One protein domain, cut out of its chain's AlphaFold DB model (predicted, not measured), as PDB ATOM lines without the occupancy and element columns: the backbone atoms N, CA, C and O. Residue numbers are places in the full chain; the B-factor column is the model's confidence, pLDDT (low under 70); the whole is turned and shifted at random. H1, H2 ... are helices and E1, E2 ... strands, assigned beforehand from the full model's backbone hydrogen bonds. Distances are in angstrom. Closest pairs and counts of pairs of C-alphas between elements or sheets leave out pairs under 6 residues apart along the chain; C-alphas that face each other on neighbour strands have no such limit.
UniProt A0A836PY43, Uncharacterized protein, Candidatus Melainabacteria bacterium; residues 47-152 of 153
ATOM      1  N   THR A  47     140.832  23.136  91.813       92.12
ATOM      2  CA  THR A  47     141.249  22.288  90.693       92.12
ATOM      3  C   THR A  47     142.690  22.593  90.309       92.12
ATOM      4  O   THR A  47     143.208  23.661  90.632       92.12
ATOM      5  N   LYS A  48     143.337  21.704  89.549       87.06
ATOM      6  CA  LYS A  48     144.695  21.959  89.044       87.06
ATOM      7  C   LYS A  48     144.808  23.311  88.320       87.06
ATOM      8  O   LYS A  48     145.685  24.100  88.649       87.06
ATOM      9  N   ALA A  49     143.872  23.613  87.417       88.00
ATOM     10  CA  ALA A  49     143.840  24.889  86.700       88.00
ATOM     11  C   ALA A  49     143.619  26.092  87.635       88.00
ATOM     12  O   ALA A  49     144.170  27.167  87.415       88.00
ATOM     13  N   ALA A  50     142.826  25.926  88.701       91.38
ATOM     14  CA  ALA A  50     142.630  26.977  89.695       91.38
ATOM     15  C   ALA A  50     143.887  27.208  90.548       91.38
ATOM     16  O   ALA A  50     144.180  28.355  90.871       91.38
ATOM     17  N   VAL A  51     144.646  26.152  90.868       89.38
ATOM     18  CA  VAL A  51     145.959  26.266  91.523       89.38
ATOM     19  C   VAL A  51     146.941  27.007  90.610       89.38
ATOM     20  O   VAL A  51     147.538  27.982  91.053       89.38
ATOM     21  N   GLU A  52     147.059  26.605  89.338       86.12
ATOM     22  CA  GLU A  52     147.922  27.272  88.344       86.12
ATOM     23  C   GLU A  52     147.592  28.760  88.224       86.12
ATOM     24  O   GLU A  52     148.483  29.598  88.263       86.12
ATOM     25  N   LYS A  53     146.301  29.100  88.155       88.81
ATOM     26  CA  LYS A  53     145.853  30.492  88.066       88.81
ATOM     27  C   LYS A  53     146.090  31.285  89.354       88.81
ATOM     28  O   LYS A  53     146.450  32.454  89.284       88.81
ATOM     29  N   LYS A  54     145.816  30.699  90.526       89.31
ATOM     30  CA  LYS A  54     145.917  31.396  91.820       89.31
ATOM     31  C   LYS A  54     147.364  31.740  92.163       89.31
ATOM     32  O   LYS A  54     147.609  32.800  92.727       89.31
ATOM     33  N   PHE A  55     148.288  30.840  91.841       87.56
ATOM     34  CA  PHE A  55     149.702  30.979  92.174       87.56
ATOM     35  C   PHE A  55     150.571  31.279  90.952       87.56
ATOM     36  O   PHE A  55     151.776  31.035  90.992       87.56
ATOM     37  N   ASP A  56     149.980  31.814  89.882       84.06
ATOM     38  CA  ASP A  56     150.731  32.287  88.724       84.06
ATOM     39  C   ASP A  56     151.790  33.310  89.162       84.06
ATOM     40  O   ASP A  56     151.544  34.154  90.026       84.06
ATOM     41  N   GLY A  57     153.006  33.190  88.632       77.75
ATOM     42  CA  GLY A  57     154.142  34.007  89.072       77.75
ATOM     43  C   GLY A  57     154.738  33.643  90.445       77.75
ATOM     44  O   GLY A  57     155.783  34.184  90.794       77.75
ATOM     45  N   VAL A  58     154.145  32.711  91.206       78.31
ATOM     46  CA  VAL A  58     154.622  32.300  92.544       78.31
ATOM     47  C   VAL A  58     155.019  30.828  92.578       78.31
ATOM     48  O   VAL A  58     156.137  30.503  92.977       78.31
ATOM     49  N   LEU A  59     154.135  29.929  92.135       79.75
ATOM     50  CA  LEU A  59     154.362  28.485  92.080       79.75
ATOM     51  C   LEU A  59     154.206  27.962  90.652       79.75
ATOM     52  O   LEU A  59     153.316  28.376  89.917       79.75
ATOM     53  N   CYS A  60     155.015  26.972  90.283       70.38
ATOM     54  CA  CYS A  60     154.828  26.196  89.062       70.38
ATOM     55  C   CYS A  60     154.727  24.699  89.369       70.38
ATOM     56  O   CYS A  60     155.386  24.169  90.269       70.38
ATOM     57  N   PHE A  61     153.896  23.992  88.601       70.19
ATOM     58  CA  PHE A  61     153.910  22.532  88.605       70.19
ATOM     59  C   PHE A  61     155.170  22.037  87.903       70.19
ATOM     60  O   PHE A  61     155.492  22.468  86.794       70.19
ATOM     61  N   LYS A  62     155.846  21.049  88.494       68.12
ATOM     62  CA  LYS A  62     156.855  20.296  87.748       68.12
ATOM     63  C   LYS A  62     156.160  19.535  86.613       68.12
ATOM     64  O   LYS A  62     155.127  18.899  86.828       68.12
ATOM     65  N   HIS A  63     156.721  19.598  85.407       56.41
ATOM     66  CA  HIS A  63     156.103  19.055  84.195       56.41
ATOM     67  C   HIS A  63     155.708  17.576  84.369       56.41
ATOM     68  O   HIS A  63     156.572  16.723  84.551       56.41
ATOM     69  N   GLY A  64     154.405  17.270  84.330       58.22
ATOM     70  CA  GLY A  64     153.881  15.905  84.498       58.22
ATOM     71  C   GLY A  64     153.761  15.388  85.943       58.22
ATOM     72  O   GLY A  64     153.429  14.222  86.123       58.22
ATOM     73  N   PHE A  65     153.987  16.216  86.969       60.78
ATOM     74  CA  PHE A  65     153.962  15.790  88.376       60.78
ATOM     75  C   PHE A  65     152.886  16.494  89.217       60.78
ATOM     76  O   PHE A  65     152.392  17.568  88.888       60.78
ATOM     77  N   GLN A  66     152.575  15.884  90.363       66.19
ATOM     78  CA  GLN A  66     151.709  16.400  91.436       66.19
ATOM     79  C   GLN A  66     152.464  17.289  92.452       66.19
ATOM     80  O   GLN A  66     152.044  17.454  93.597       66.19
ATOM     81  N   ARG A  67     153.629  17.815  92.060       74.44
ATOM     82  CA  ARG A  67     154.511  18.611  92.917       74.44
ATOM     83  C   ARG A  67     154.583  20.045  92.400       74.44
ATOM     84  O   ARG A  67     154.854  20.238  91.212       74.44
ATOM     85  N   LEU A  68     154.377  21.014  93.291       72.81
ATOM     86  CA  LEU A  68     154.615  22.432  93.025       72.81
ATOM     87  C   LEU A  68     155.924  22.900  93.651       72.81
ATOM     88  O   LEU A  68     156.279  22.471  94.748       72.81
ATOM     89  N   HIS A  69     156.603  23.800  92.951       72.94
ATOM     90  CA  HIS A  69     157.829  24.474  93.375       72.94
ATOM     91  C   HIS A  69     157.646  25.987  93.227       72.94
ATOM     92  O   HIS A  69     156.852  26.412  92.388       72.94
ATOM     93  N   LEU A  70     158.376  26.801  93.994       65.25
ATOM     94  CA  LEU A  70     158.425  28.246  93.735       65.25
ATOM     95  C   LEU A  70     159.129  28.528  92.397       65.25
ATOM     96  O   LEU A  70     160.086  27.836  92.042       65.25
ATOM     97  N   ILE A  71     158.646  29.528  91.651       56.78
ATOM     98  CA  ILE A  71     159.072  29.794  90.262       56.78
ATOM     99  C   ILE A  71     160.553  30.181  90.136       56.78
ATOM    100  O   ILE A  71     161.175  29.818  89.142       56.78
ATOM    101  N   ASP A  72     161.162  30.790  91.156       55.03
ATOM    102  CA  ASP A  72     162.583  31.199  91.139       55.03
ATOM    103  C   ASP A  72     163.585  30.031  91.282       55.03
ATOM    104  O   ASP A  72     164.771  30.210  91.564       55.03
ATOM    105  N   GLY A  73     163.112  28.801  91.106       51.81
ATOM    106  CA  GLY A  73     163.884  27.588  91.262       51.81
ATOM    107  C   GLY A  73     164.427  26.985  89.968       51.81
ATOM    108  O   GLY A  73     163.657  26.808  89.026       51.81
ATOM    109  N   PRO A  74     165.697  26.534  89.895       52.69
ATOM    110  CA  PRO A  74     166.158  25.764  88.742       52.69
ATOM    111  C   PRO A  74     165.338  24.468  88.606       52.69
ATOM    112  O   PRO A  74     165.407  23.591  89.466       52.69
ATOM    113  N   HIS A  75     164.593  24.321  87.503       56.78
ATOM    114  CA  HIS A  75     163.605  23.250  87.269       56.78
ATOM    115  C   HIS A  75     164.115  21.805  87.441       56.78
ATOM    116  O   HIS A  75     163.313  20.881  87.605       56.78
ATOM    117  N   LEU A  76     165.431  21.587  87.397       55.94
ATOM    118  CA  LEU A  76     166.048  20.263  87.523       55.94
ATOM    119  C   LEU A  76     166.667  19.989  88.903       55.94
ATOM    120  O   LEU A  76     166.788  18.823  89.255       55.94
ATOM    121  N   ASN A  77     166.981  21.022  89.698       60.66
ATOM    122  CA  ASN A  77     167.697  20.910  90.982       60.66
ATOM    123  C   ASN A  77     167.167  21.899  92.035       60.66
ATOM    124  O   ASN A  77     167.946  22.471  92.798       60.66
ATOM    125  N   TYR A  78     165.862  22.176  92.032       64.75
ATOM    126  CA  TYR A  78     165.300  23.157  92.950       64.75
ATOM    127  C   TYR A  78     165.519  22.744  94.403       64.75
ATOM    128  O   TYR A  78     165.157  21.641  94.807       64.75
ATOM    129  N   LEU A  79     166.074  23.675  95.171       68.44
ATOM    130  CA  LEU A  79     166.178  23.592  96.614       68.44
ATOM    131  C   LEU A  79     165.316  24.699  97.200       68.44
ATOM    132  O   LEU A  79     165.487  25.867  96.850       68.44
ATOM    133  N   GLY A  80     164.393  24.328  98.075       76.62
ATOM    134  CA  GLY A  80     163.479  25.262  98.708       76.62
ATOM    135  C   GLY A  80     162.090  24.679  98.968       76.62
ATOM    136  O   GLY A  80     161.898  23.461  98.897       76.62
ATOM    137  N   PRO A  81     161.119  25.548  99.292       82.06
ATOM    138  CA  PRO A  81     159.728  25.181  99.518       82.06
ATOM    139  C   PRO A  81     159.063  24.510  98.313       82.06
ATOM    140  O   PRO A  81     158.957  25.067  97.221       82.06
ATOM    141  N   THR A  82     158.546  23.314  98.542       87.44
ATOM    142  CA  THR A  82     157.755  22.540  97.591       87.44
ATOM    143  C   THR A  82     156.483  22.051  98.261       87.44
ATOM    144  O   THR A  82     156.438  21.864  99.477       87.44
ATOM    145  N   PHE A  83     155.444  21.814  97.467       89.31
ATOM    146  CA  PHE A  83     154.182  21.266  97.952       89.31
ATOM    147  C   PHE A  83     153.851  19.992  97.187       89.31
ATOM    148  O   PHE A  83     153.823  19.974  95.953       89.31
ATOM    149  N   ARG A  84     153.606  18.908  97.922       89.44
ATOM    150  CA  ARG A  84     153.063  17.658  97.382       89.44
ATOM    151  C   ARG A  84     151.551  17.718  97.502       89.44
ATOM    152  O   ARG A  84     151.058  17.927  98.606       89.44
ATOM    153  N   ILE A  85     150.840  17.549  96.390       90.44
ATOM    154  CA  ILE A  85     149.389  17.741  96.344       90.44
ATOM    155  C   ILE A  85     148.689  16.489  95.828       90.44
ATOM    156  O   ILE A  85     148.989  16.013  94.738       90.44
ATOM    157  N   GLY A  86     147.730  15.975  96.594       90.12
ATOM    158  CA  GLY A  86     146.829  14.914  96.159       90.12
ATOM    159  C   GLY A  86     145.521  15.474  95.614       90.12
ATOM    160  O   GLY A  86     144.998  16.468  96.121       90.12
ATOM    161  N   PHE A  87     144.993  14.808  94.587       90.81
ATOM    162  CA  PHE A  87     143.719  15.155  93.966       90.81
ATOM    163  C   PHE A  87     142.710  14.014  94.105       90.81
ATOM    164  O   PHE A  87     143.039  12.861  93.827       90.81
ATOM    165  N   THR A  88     141.468  14.366  94.421       92.38
ATOM    166  CA  THR A  88     140.288  13.498  94.327       92.38
ATOM    167  C   THR A  88     139.215  14.264  93.561       92.38
ATOM    168  O   THR A  88     139.025  15.454  93.803       92.38
ATOM    169  N   ASP A  89     138.560  13.626  92.590       91.75
ATOM    170  CA  ASP A  89     137.522  14.254  91.751       91.75
ATOM    171  C   ASP A  89     137.957  15.591  91.120       91.75
ATOM    172  O   ASP A  89     137.200  16.554  91.006       91.75
ATOM    173  N   GLY A  90     139.233  15.664  90.728       88.62
ATOM    174  CA  GLY A  90     139.832  16.842  90.100       88.62
ATOM    175  C   GLY A  90     140.123  18.012  91.045       88.62
ATOM    176  O   GLY A  90     140.600  19.043  90.567       88.62
ATOM    177  N   LYS A  91     139.885  17.867  92.353       93.38
ATOM    178  CA  LYS A  91     140.148  18.882  93.382       93.38
ATOM    179  C   LYS A  91     141.229  18.440  94.356       93.38
ATOM    180  O   LYS A  91     141.407  17.249  94.586       93.38
ATOM    181  N   VAL A  92     141.929  19.401  94.947       93.12
ATOM    182  CA  VAL A  92     142.927  19.132  95.983       93.12
ATOM    183  C   VAL A  92     142.270  18.635  97.269       93.12
ATOM    184  O   VAL A  92     141.434  19.327  97.850       93.12
ATOM    185  N   THR A  93     142.711  17.468  97.732       94.38
ATOM    186  CA  THR A  93     142.244  16.812  98.966       94.38
ATOM    187  C   THR A  93     143.367  16.476  99.937       94.38
ATOM    188  O   THR A  93     143.101  16.145 101.089       94.38
ATOM    189  N   SER A  94     144.628  16.585  99.518       95.06
ATOM    190  CA  SER A  94     145.755  16.491 100.439       95.06
ATOM    191  C   SER A  94     146.904  17.393 100.032       95.06
ATOM    192  O   SER A  94     147.132  17.640  98.846       95.06
ATOM    193  N   VAL A  95     147.623  17.898 101.030       94.38
ATOM    194  CA  VAL A  95     148.752  18.810 100.837       94.38
ATOM    195  C   VAL A  95     149.827  18.515 101.875       94.38
ATOM    196  O   VAL A  95     149.524  18.319 103.051       94.38
ATOM    197  N   GLN A  96     151.091  18.510 101.457       92.81
ATOM    198  CA  GLN A  96     152.241  18.480 102.357       92.81
ATOM    199  C   GLN A  96     153.299  19.479 101.887       92.81
ATOM    200  O   GLN A  96     153.824  19.341 100.778       92.81
ATOM    201  N   GLY A  97     153.643  20.444 102.741       90.12
ATOM    202  CA  GLY A  97     154.804  21.303 102.547       90.12
ATOM    203  C   GLY A  97     156.113  20.562 102.827       90.12
ATOM    204  O   GLY A  97     156.256  19.848 103.823       90.12
ATOM    205  N   VAL A  98     157.083  20.726 101.936       87.94
ATOM    206  CA  VAL A  98     158.400  20.094 102.006       87.94
ATOM    207  C   VAL A  98     159.457  21.114 101.611       87.94
ATOM    208  O   VAL A  98     159.408  21.653 100.513       87.94
ATOM    209  N   PHE A  99     160.439  21.351 102.472       84.44
ATOM    210  CA  PHE A  99     161.624  22.121 102.112       84.44
ATOM    211  C   PHE A  99     162.726  21.160 101.665       84.44
ATOM    212  O   PHE A  99     163.269  20.412 102.480       84.44
ATOM    213  N   GLU A 100     163.042  21.162 100.372       78.44
ATOM    214  CA  GLU A 100     164.111  20.337  99.802       78.44
ATOM    215  C   GLU A 100     165.452  21.082  99.954       78.44
ATOM    216  O   GLU A 100     165.692  22.078  99.277       78.44
ATOM    217  N   GLY A 101     166.320  20.647 100.874       70.81
ATOM    218  CA  GLY A 101     167.669  21.194 101.068       70.81
ATOM    219  C   GLY A 101     168.767  20.226 100.606       70.81
ATOM    220  O   GLY A 101     168.542  19.024 100.508       70.81
ATOM    221  N   CYS A 102     169.987  20.728 100.355       66.19
ATOM    222  CA  CYS A 102     171.121  19.897  99.903       66.19
ATOM    223  C   CYS A 102     171.484  18.750 100.857       66.19
ATOM    224  O   CYS A 102     172.024  17.740 100.418       66.19
ATOM    225  N   LYS A 103     171.301  18.958 102.165       69.62
ATOM    226  CA  LYS A 103     171.783  18.049 103.217       69.62
ATOM    227  C   LYS A 103     170.647  17.410 104.005       69.62
ATOM    228  O   LYS A 103     170.788  16.281 104.452       69.62
ATOM    229  N   GLU A 104     169.532  18.121 104.145       75.12
ATOM    230  CA  GLU A 104     168.364  17.680 104.897       75.12
ATOM    231  C   GLU A 104     167.093  18.164 104.203       75.12
ATOM    232  O   GLU A 104     167.057  19.240 103.600       75.12
ATOM    233  N   THR A 105     166.048  17.344 104.279       81.69
ATOM    234  CA  THR A 105     164.704  17.690 103.813       81.69
ATOM    235  C   THR A 105     163.819  17.897 105.030       81.69
ATOM    236  O   THR A 105     163.703  16.995 105.860       81.69
ATOM    237  N   LEU A 106     163.188  19.067 105.136       84.06
ATOM    238  CA  LEU A 106     162.252  19.357 106.220       84.06
ATOM    239  C   LEU A 106     160.831  19.084 105.743       84.06
ATOM    240  O   LEU A 106     160.395  19.610 104.720       84.06
ATOM    241  N   PHE A 107     160.103  18.279 106.506       87.94
ATOM    242  CA  PHE A 107     158.713  17.949 106.224       87.94
ATOM    243  C   PHE A 107     157.805  18.695 107.183       87.94
ATOM    244  O   PHE A 107     158.032  18.676 108.393       87.94
ATOM    245  N   ARG A 108     156.740  19.286 106.653       89.44
ATOM    246  CA  ARG A 108     155.566  19.629 107.451       89.44
ATOM    247  C   ARG A 108     154.627  18.428 107.556       89.44
ATOM    248  O   ARG A 108     154.756  17.480 106.760       89.44
ATOM    249  N   PRO A 109     153.688  18.448 108.517       92.62
ATOM    250  CA  PRO A 109     152.661  17.425 108.590       92.62
ATOM    251  C   PRO A 109     151.887  17.342 107.264       92.62
ATOM    252  O   PRO A 109     151.613  18.372 106.645       92.62
ATOM    253  N   PRO A 110     151.539  16.136 106.790       93.94
ATOM    254  CA  PRO A 110     150.604  15.998 105.686       93.94
ATOM    255  C   PRO A 110     149.187  16.311 106.174       93.94
ATOM    256  O   PRO A 110     148.724  15.745 107.165       93.94
ATOM    257  N   PHE A 111     148.472  17.169 105.453       96.19
ATOM    258  CA  PHE A 111     147.081  17.502 105.747       96.19
ATOM    259  C   PHE A 111     146.149  16.827 104.744       96.19
ATOM    260  O   PHE A 111     146.384  16.874 103.537       96.19
ATOM    261  N   SER A 112     145.073  16.225 105.247       95.88
ATOM    262  CA  SER A 112     143.986  15.628 104.454       95.88
ATOM    263  C   SER A 112     142.712  16.475 104.450       95.88
ATOM    264  O   SER A 112     141.722  16.118 103.819       95.88
ATOM    265  N   ASN A 113     142.710  17.585 105.185       95.06
ATOM    266  CA  ASN A 113     141.598  18.514 105.221       95.06
ATOM    267  C   ASN A 113     142.087  19.940 105.489       95.06
ATOM    268  O   ASN A 113     143.128  20.174 106.108       95.06
ATOM    269  N   LYS A 114     141.279  20.896 105.034       96.06
ATOM    270  CA  LYS A 114     141.565  22.327 105.121       96.06
ATOM    271  C   LYS A 114     141.616  22.850 106.558       96.06
ATOM    272  O   LYS A 114     142.407  23.739 106.860       96.06
ATOM    273  N   LYS A 115     140.782  22.299 107.443       96.44
ATOM    274  CA  LYS A 115     140.648  22.733 108.840       96.44
ATOM    275  C   LYS A 115     141.945  22.531 109.622       96.44
ATOM    276  O   LYS A 115     142.392  23.451 110.302       96.44
ATOM    277  N   ASP A 116     142.565  21.364 109.500       96.25
ATOM    278  CA  ASP A 116     143.807  21.056 110.213       96.25
ATOM    279  C   ASP A 116     144.989  21.859 109.658       96.25
ATOM    280  O   ASP A 116     145.793  22.380 110.432       96.25
ATOM    281  N   ALA A 117     145.036  22.062 108.338       96.12
ATOM    282  CA  ALA A 117     146.024  22.939 107.710       96.12
ATOM    283  C   ALA A 117     145.899  24.399 108.194       96.12
ATOM    284  O   ALA A 117     146.906  25.049 108.475       96.12
ATOM    285  N   LEU A 118     144.669  24.912 108.350       96.50
ATOM    286  CA  LEU A 118     144.412  26.249 108.902       96.50
ATOM    287  C   LEU A 118     144.877  26.368 110.353       96.50
ATOM    288  O   LEU A 118     145.518  27.356 110.706       96.50
ATOM    289  N   LYS A 119     144.579  25.371 111.194       95.94
ATOM    290  CA  LYS A 119     145.018  25.363 112.597       95.94
ATOM    291  C   LYS A 119     146.539  25.405 112.708       95.94
ATOM    292  O   LYS A 119     147.056  26.226 113.460       95.94
ATOM    293  N   PHE A 120     147.231  24.590 111.915       94.56
ATOM    294  CA  PHE A 120     148.692  24.578 111.870       94.56
ATOM    295  C   PHE A 120     149.272  25.936 111.446       94.56
ATOM    296  O   PHE A 120     150.179  26.454 112.097       94.56
ATOM    297  N   ALA A 121     148.714  26.556 110.399       93.88
ATOM    298  CA  ALA A 121     149.142  27.883 109.960       93.88
ATOM    299  C   ALA A 121     148.884  28.958 111.031       93.88
ATOM    300  O   ALA A 121     149.747  29.790 111.295       93.88
ATOM    301  N   ILE A 122     147.720  28.936 111.691       94.69
ATOM    302  CA  ILE A 122     147.374  29.889 112.757       94.69
ATOM    303  C   ILE A 122     148.319  29.757 113.950       94.69
ATOM    304  O   ILE A 122     148.739  30.781 114.488       94.69
ATOM    305  N   GLU A 123     148.640  28.535 114.372       93.25
ATOM    306  CA  GLU A 123     149.592  28.282 115.459       93.25
ATOM    307  C   GLU A 123     150.966  28.872 115.121       93.25
ATOM    308  O   GLU A 123     151.502  29.682 115.880       93.25
ATOM    309  N   GLY A 124     151.467  28.567 113.921       89.81
ATOM    310  CA  GLY A 124     152.712  29.108 113.389       89.81
ATOM    311  C   GLY A 124     152.765  30.628 113.365       89.81
ATOM    312  O   GLY A 124     153.626  31.246 113.994       89.81
ATOM    313  N   LEU A 125     151.795  31.241 112.691       90.31
ATOM    314  CA  LEU A 125     151.698  32.691 112.540       90.31
ATOM    315  C   LEU A 125     151.464  33.411 113.876       90.31
ATOM    316  O   LEU A 125     151.909  34.543 114.039       90.31
ATOM    317  N   SER A 126     150.799  32.776 114.846       89.56
ATOM    318  CA  SER A 126     150.596  33.357 116.183       89.56
ATOM    319  C   SER A 126     151.880  33.360 117.021       89.56
ATOM    320  O   SER A 126     152.004  34.177 117.929       89.56
ATOM    321  N   SER A 127     152.823  32.460 116.725       84.50
ATOM    322  CA  SER A 127     154.142  32.405 117.371       84.50
ATOM    323  C   SER A 127     155.187  33.320 116.713       84.50
ATOM    324  O   SER A 127     156.252  33.559 117.285       84.50
ATOM    325  N   ALA A 128     154.887  33.843 115.520       78.62
ATOM    326  CA  ALA A 128     155.754  34.744 114.776       78.62
ATOM    327  C   ALA A 128     155.730  36.180 115.343       78.62
ATOM    328  O   ALA A 128     154.870  36.557 116.139       78.62
ATOM    329  N   ASN A 129     156.703  37.002 114.939       73.69
ATOM    330  CA  ASN A 129     156.858  38.368 115.442       73.69
ATOM    331  C   ASN A 129     155.605  39.224 115.157       73.69
ATOM    332  O   ASN A 129     155.305  39.548 114.009       73.69
ATOM    333  N   ALA A 130     154.919  39.649 116.222       68.50
ATOM    334  CA  ALA A 130     153.636  40.354 116.179       68.50
ATOM    335  C   ALA A 130     153.677  41.772 115.564       68.50
ATOM    336  O   ALA A 130     152.645  42.432 115.496       68.50
ATOM    337  N   SER A 131     154.846  42.260 115.139       76.25
ATOM    338  CA  SER A 131     155.009  43.577 114.503       76.25
ATOM    339  C   SER A 131     154.993  43.541 112.969       76.25
ATOM    340  O   SER A 131     154.851  44.588 112.339       76.25
ATOM    341  N   ASP A 132     155.094  42.359 112.350       85.81
ATOM    342  CA  ASP A 132     155.037  42.233 110.893       85.81
ATOM    343  C   ASP A 132     153.589  42.302 110.382       85.81
ATOM    344  O   ASP A 132     152.776  41.398 110.593       85.81
ATOM    345  N   THR A 133     153.270  43.372 109.650       86.88
ATOM    346  CA  THR A 133     151.940  43.596 109.067       86.88
ATOM    347  C   THR A 133     151.523  42.476 108.112       86.88
ATOM    348  O   THR A 133     150.338  42.142 108.057       86.88
ATOM    349  N   ARG A 134     152.464  41.849 107.385       86.88
ATOM    350  CA  ARG A 134     152.142  40.721 106.496       86.88
ATOM    351  C   ARG A 134     151.647  39.528 107.308       86.88
ATOM    352  O   ARG A 134     150.569  39.008 107.024       86.88
ATOM    353  N   THR A 135     152.403  39.147 108.336       86.25
ATOM    354  CA  THR A 135     152.049  38.069 109.266       86.25
ATOM    355  C   THR A 135     150.701  38.327 109.942       86.25
ATOM    356  O   THR A 135     149.848  37.440 109.958       86.25
ATOM    357  N   LEU A 136     150.450  39.550 110.427       90.19
ATOM    358  CA  LEU A 136     149.174  39.917 111.056       90.19
ATOM    359  C   LEU A 136     147.983  39.782 110.096       90.19
ATOM    360  O   LEU A 136     146.954  39.208 110.462       90.19
ATOM    361  N   ASN A 137     148.127  40.268 108.862       91.62
ATOM    362  CA  ASN A 137     147.080  40.162 107.848       91.62
ATOM    363  C   ASN A 137     146.799  38.701 107.483       91.62
ATOM    364  O   ASN A 137     145.637  38.298 107.385       91.62
ATOM    365  N   LYS A 138     147.854  37.892 107.326       90.94
ATOM    366  CA  LYS A 138     147.735  36.466 107.009       90.94
ATOM    367  C   LYS A 138     147.068  35.693 108.147       90.94
ATOM    368  O   LYS A 138     146.145  34.922 107.903       90.94
ATOM    369  N   LEU A 139     147.446  35.979 109.393       93.00
ATOM    370  CA  LEU A 139     146.823  35.400 110.583       93.00
ATOM    371  C   LEU A 139     145.330  35.748 110.675       93.00
ATOM    372  O   LEU A 139     144.505  34.875 110.948       93.00
ATOM    373  N   ALA A 140     144.964  37.009 110.427       94.50
ATOM    374  CA  ALA A 140     143.569  37.442 110.431       94.50
ATOM    375  C   ALA A 140     142.748  36.738 109.335       94.50
ATOM    376  O   ALA A 140     141.636  36.273 109.600       94.50
ATOM    377  N   ALA A 141     143.307  36.610 108.128       94.62
ATOM    378  CA  ALA A 141     142.677  35.890 107.024       94.62
ATOM    379  C   ALA A 141     142.482  34.401 107.351       94.62
ATOM    380  O   ALA A 141     141.365  33.898 107.222       94.62
ATOM    381  N   ALA A 142     143.517  33.726 107.861       95.12
ATOM    382  CA  ALA A 142     143.448  32.316 108.238       95.12
ATOM    383  C   ALA A 142     142.398  32.063 109.333       95.12
ATOM    384  O   ALA A 142     141.602  31.132 109.232       95.12
ATOM    385  N   ARG A 143     142.315  32.927 110.355       96.25
ATOM    386  CA  ARG A 143     141.278  32.827 111.401       96.25
ATOM    387  C   ARG A 143     139.868  33.004 110.844       96.25
ATOM    388  O   ARG A 143     138.968  32.253 111.215       96.25
ATOM    389  N   LYS A 144     139.673  33.975 109.948       96.88
ATOM    390  CA  LYS A 144     138.383  34.197 109.280       96.88
ATOM    391  C   LYS A 144     137.971  32.978 108.453       96.88
ATOM    392  O   LYS A 144     136.808  32.587 108.471       96.88
ATOM    393  N   GLU A 145     138.916  32.384 107.736       95.69
ATOM    394  CA  GLU A 145     138.668  31.211 106.904       95.69
ATOM    395  C   GLU A 145     138.383  29.958 107.739       95.69
ATOM    396  O   GLU A 145     137.461  29.215 107.409       95.69
ATOM    397  N   LEU A 146     139.082  29.767 108.863       96.44
ATOM    398  CA  LEU A 146     138.787  28.685 109.808       96.44
ATOM    399  C   LEU A 146     137.357  28.785 110.340       96.44
ATOM    400  O   LEU A 146     136.630  27.797 110.293       96.44
ATOM    401  N   ALA A 147     136.925  29.979 110.753       96.00
ATOM    402  CA  ALA A 147     135.556  30.195 111.214       96.00
ATOM    403  C   ALA A 147     134.513  29.871 110.127       96.00
ATOM    404  O   ALA A 147     133.472  29.289 110.422       96.00
ATOM    405  N   ALA A 148     134.792  30.202 108.862       94.94
ATOM    406  CA  ALA A 148     133.905  29.872 107.745       94.94
ATOM    407  C   ALA A 148     133.829  28.357 107.476       94.94
ATOM    408  O   ALA A 148     132.743  27.835 107.217       94.94
ATOM    409  N   VAL A 149     134.960  27.649 107.561       93.31
ATOM    410  CA  VAL A 149     135.005  26.182 107.433       93.31
ATOM    411  C   VAL A 149     134.230  25.519 108.570       93.31
ATOM    412  O   VAL A 149     133.455  24.605 108.317       93.31
ATOM    413  N   GLU A 150     134.393  25.993 109.806       92.56
ATOM    414  CA  GLU A 150     133.695  25.447 110.975       92.56
ATOM    415  C   GLU A 150     132.188  25.716 110.960       92.56
ATOM    416  O   GLU A 150     131.432  24.884 111.443       92.56
ATOM    417  N   ALA A 151     131.742  26.827 110.371       90.88
ATOM    418  CA  ALA A 151     130.321  27.137 110.220       90.88
ATOM    419  C   ALA A 151     129.624  26.357 109.086       90.88
ATOM    420  O   ALA A 151     128.398  26.375 109.001       90.88
ATOM    421  N   SER A 152     130.389  25.723 108.191       81.19
ATOM    422  CA  SER A 152     129.867  24.985 107.028       81.19
ATOM    423  C   SER A 152     129.778  23.467 107.259       81.19
ATOM    424  O   SER A 152     129.416  22.738 106.333       81.19
TER     425      SER A 152
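AT A GLANCE: This is residues 47 to 152 of the 153 residues of an uncharacterized protein of Candidatus Melainabacteria bacterium (UniProt A0A836PY43). What does the model look like? A strongly twisted sheet of five strands, E1 to E5, has the short helix H1 beside it at E1, and a helical hairpin, H2 and H3, forms a second part that is largely clear of the sheet. H2 only grazes the sheet with residues 114 to 117, and H3 is clear of it. What are the parts? The printed part has 106 residues, mixed in class, running H1 E1 E2 E3 E4 E5 H2 H3, with the antiparallel sheet in the order E1 E2 E3 E4 E5. How large is it? It is compact, with a radius of gyration of the C-alphas of 14.9 A and spans of 39 by 35 by 24 A.

HOW THE PARTS SIT: How is the sheet built? E1, residues 59 to 61, E2, 67 to 70, E3, 80 to 88, E4, 91 to 100, and E5, 105 to 107, form a meander, each strand the antiparallel neighbour of the one before. Within hydrogen-bond range are N 60 and O 69 at 2.8 A, N 68 and O 83 at 2.9 A, N 84 and O 96 at 2.9 A, and N 99 and O 106 at 2.8 A. The sheet is only just strongly twisted, its C-alphas up to 4.1 A off the best plane, and E4 bends by 63 degrees at residue 94. Where is the first helix? H1, residues 48 to 54, is on the sheet at the sheet's level, with a height of 0.7 A; its closest C-alphas to E1 are Glu 52 and Cys 60, 7.0 A apart. How do the other helices stand? H2, residues 114 to 127, and H3, residues 133 to 151, touch as a helical hairpin, closest at the C-alphas of Leu 125 and Leu 139, 5.9 A; they run opposite ways at a shallow tilt of 32 degrees, only just short of steep. H2 and E4 are near each other, H3 is not on the sheet, and in H1, H2 and H3 every O i to N i+4 pair is within hydrogen-bond range.

IN THESE COORDINATES: Where do the elements begin and end? H1 begins at C-alpha 48, (144.695, 21.959, 89.044), and H3 ends at C-alpha 151, (130.321, 27.137, 110.220). Which are longest? H3 measures 27.2 A from first to last C-alpha, E3 26.4 A, E4 24.9 A and H2 20.2 A.

THE WHOLE: How far does it reach? The C-alphas of Lys 103 and Ala 151, the two farthest apart, are 43.0 A apart. Are there cuts or long links? The printed part has no cut, and no link is long. Where is confidence low? Residues 62 to 66, 70 to 79, 102 to 103 and 130 are under 70 in pLDDT.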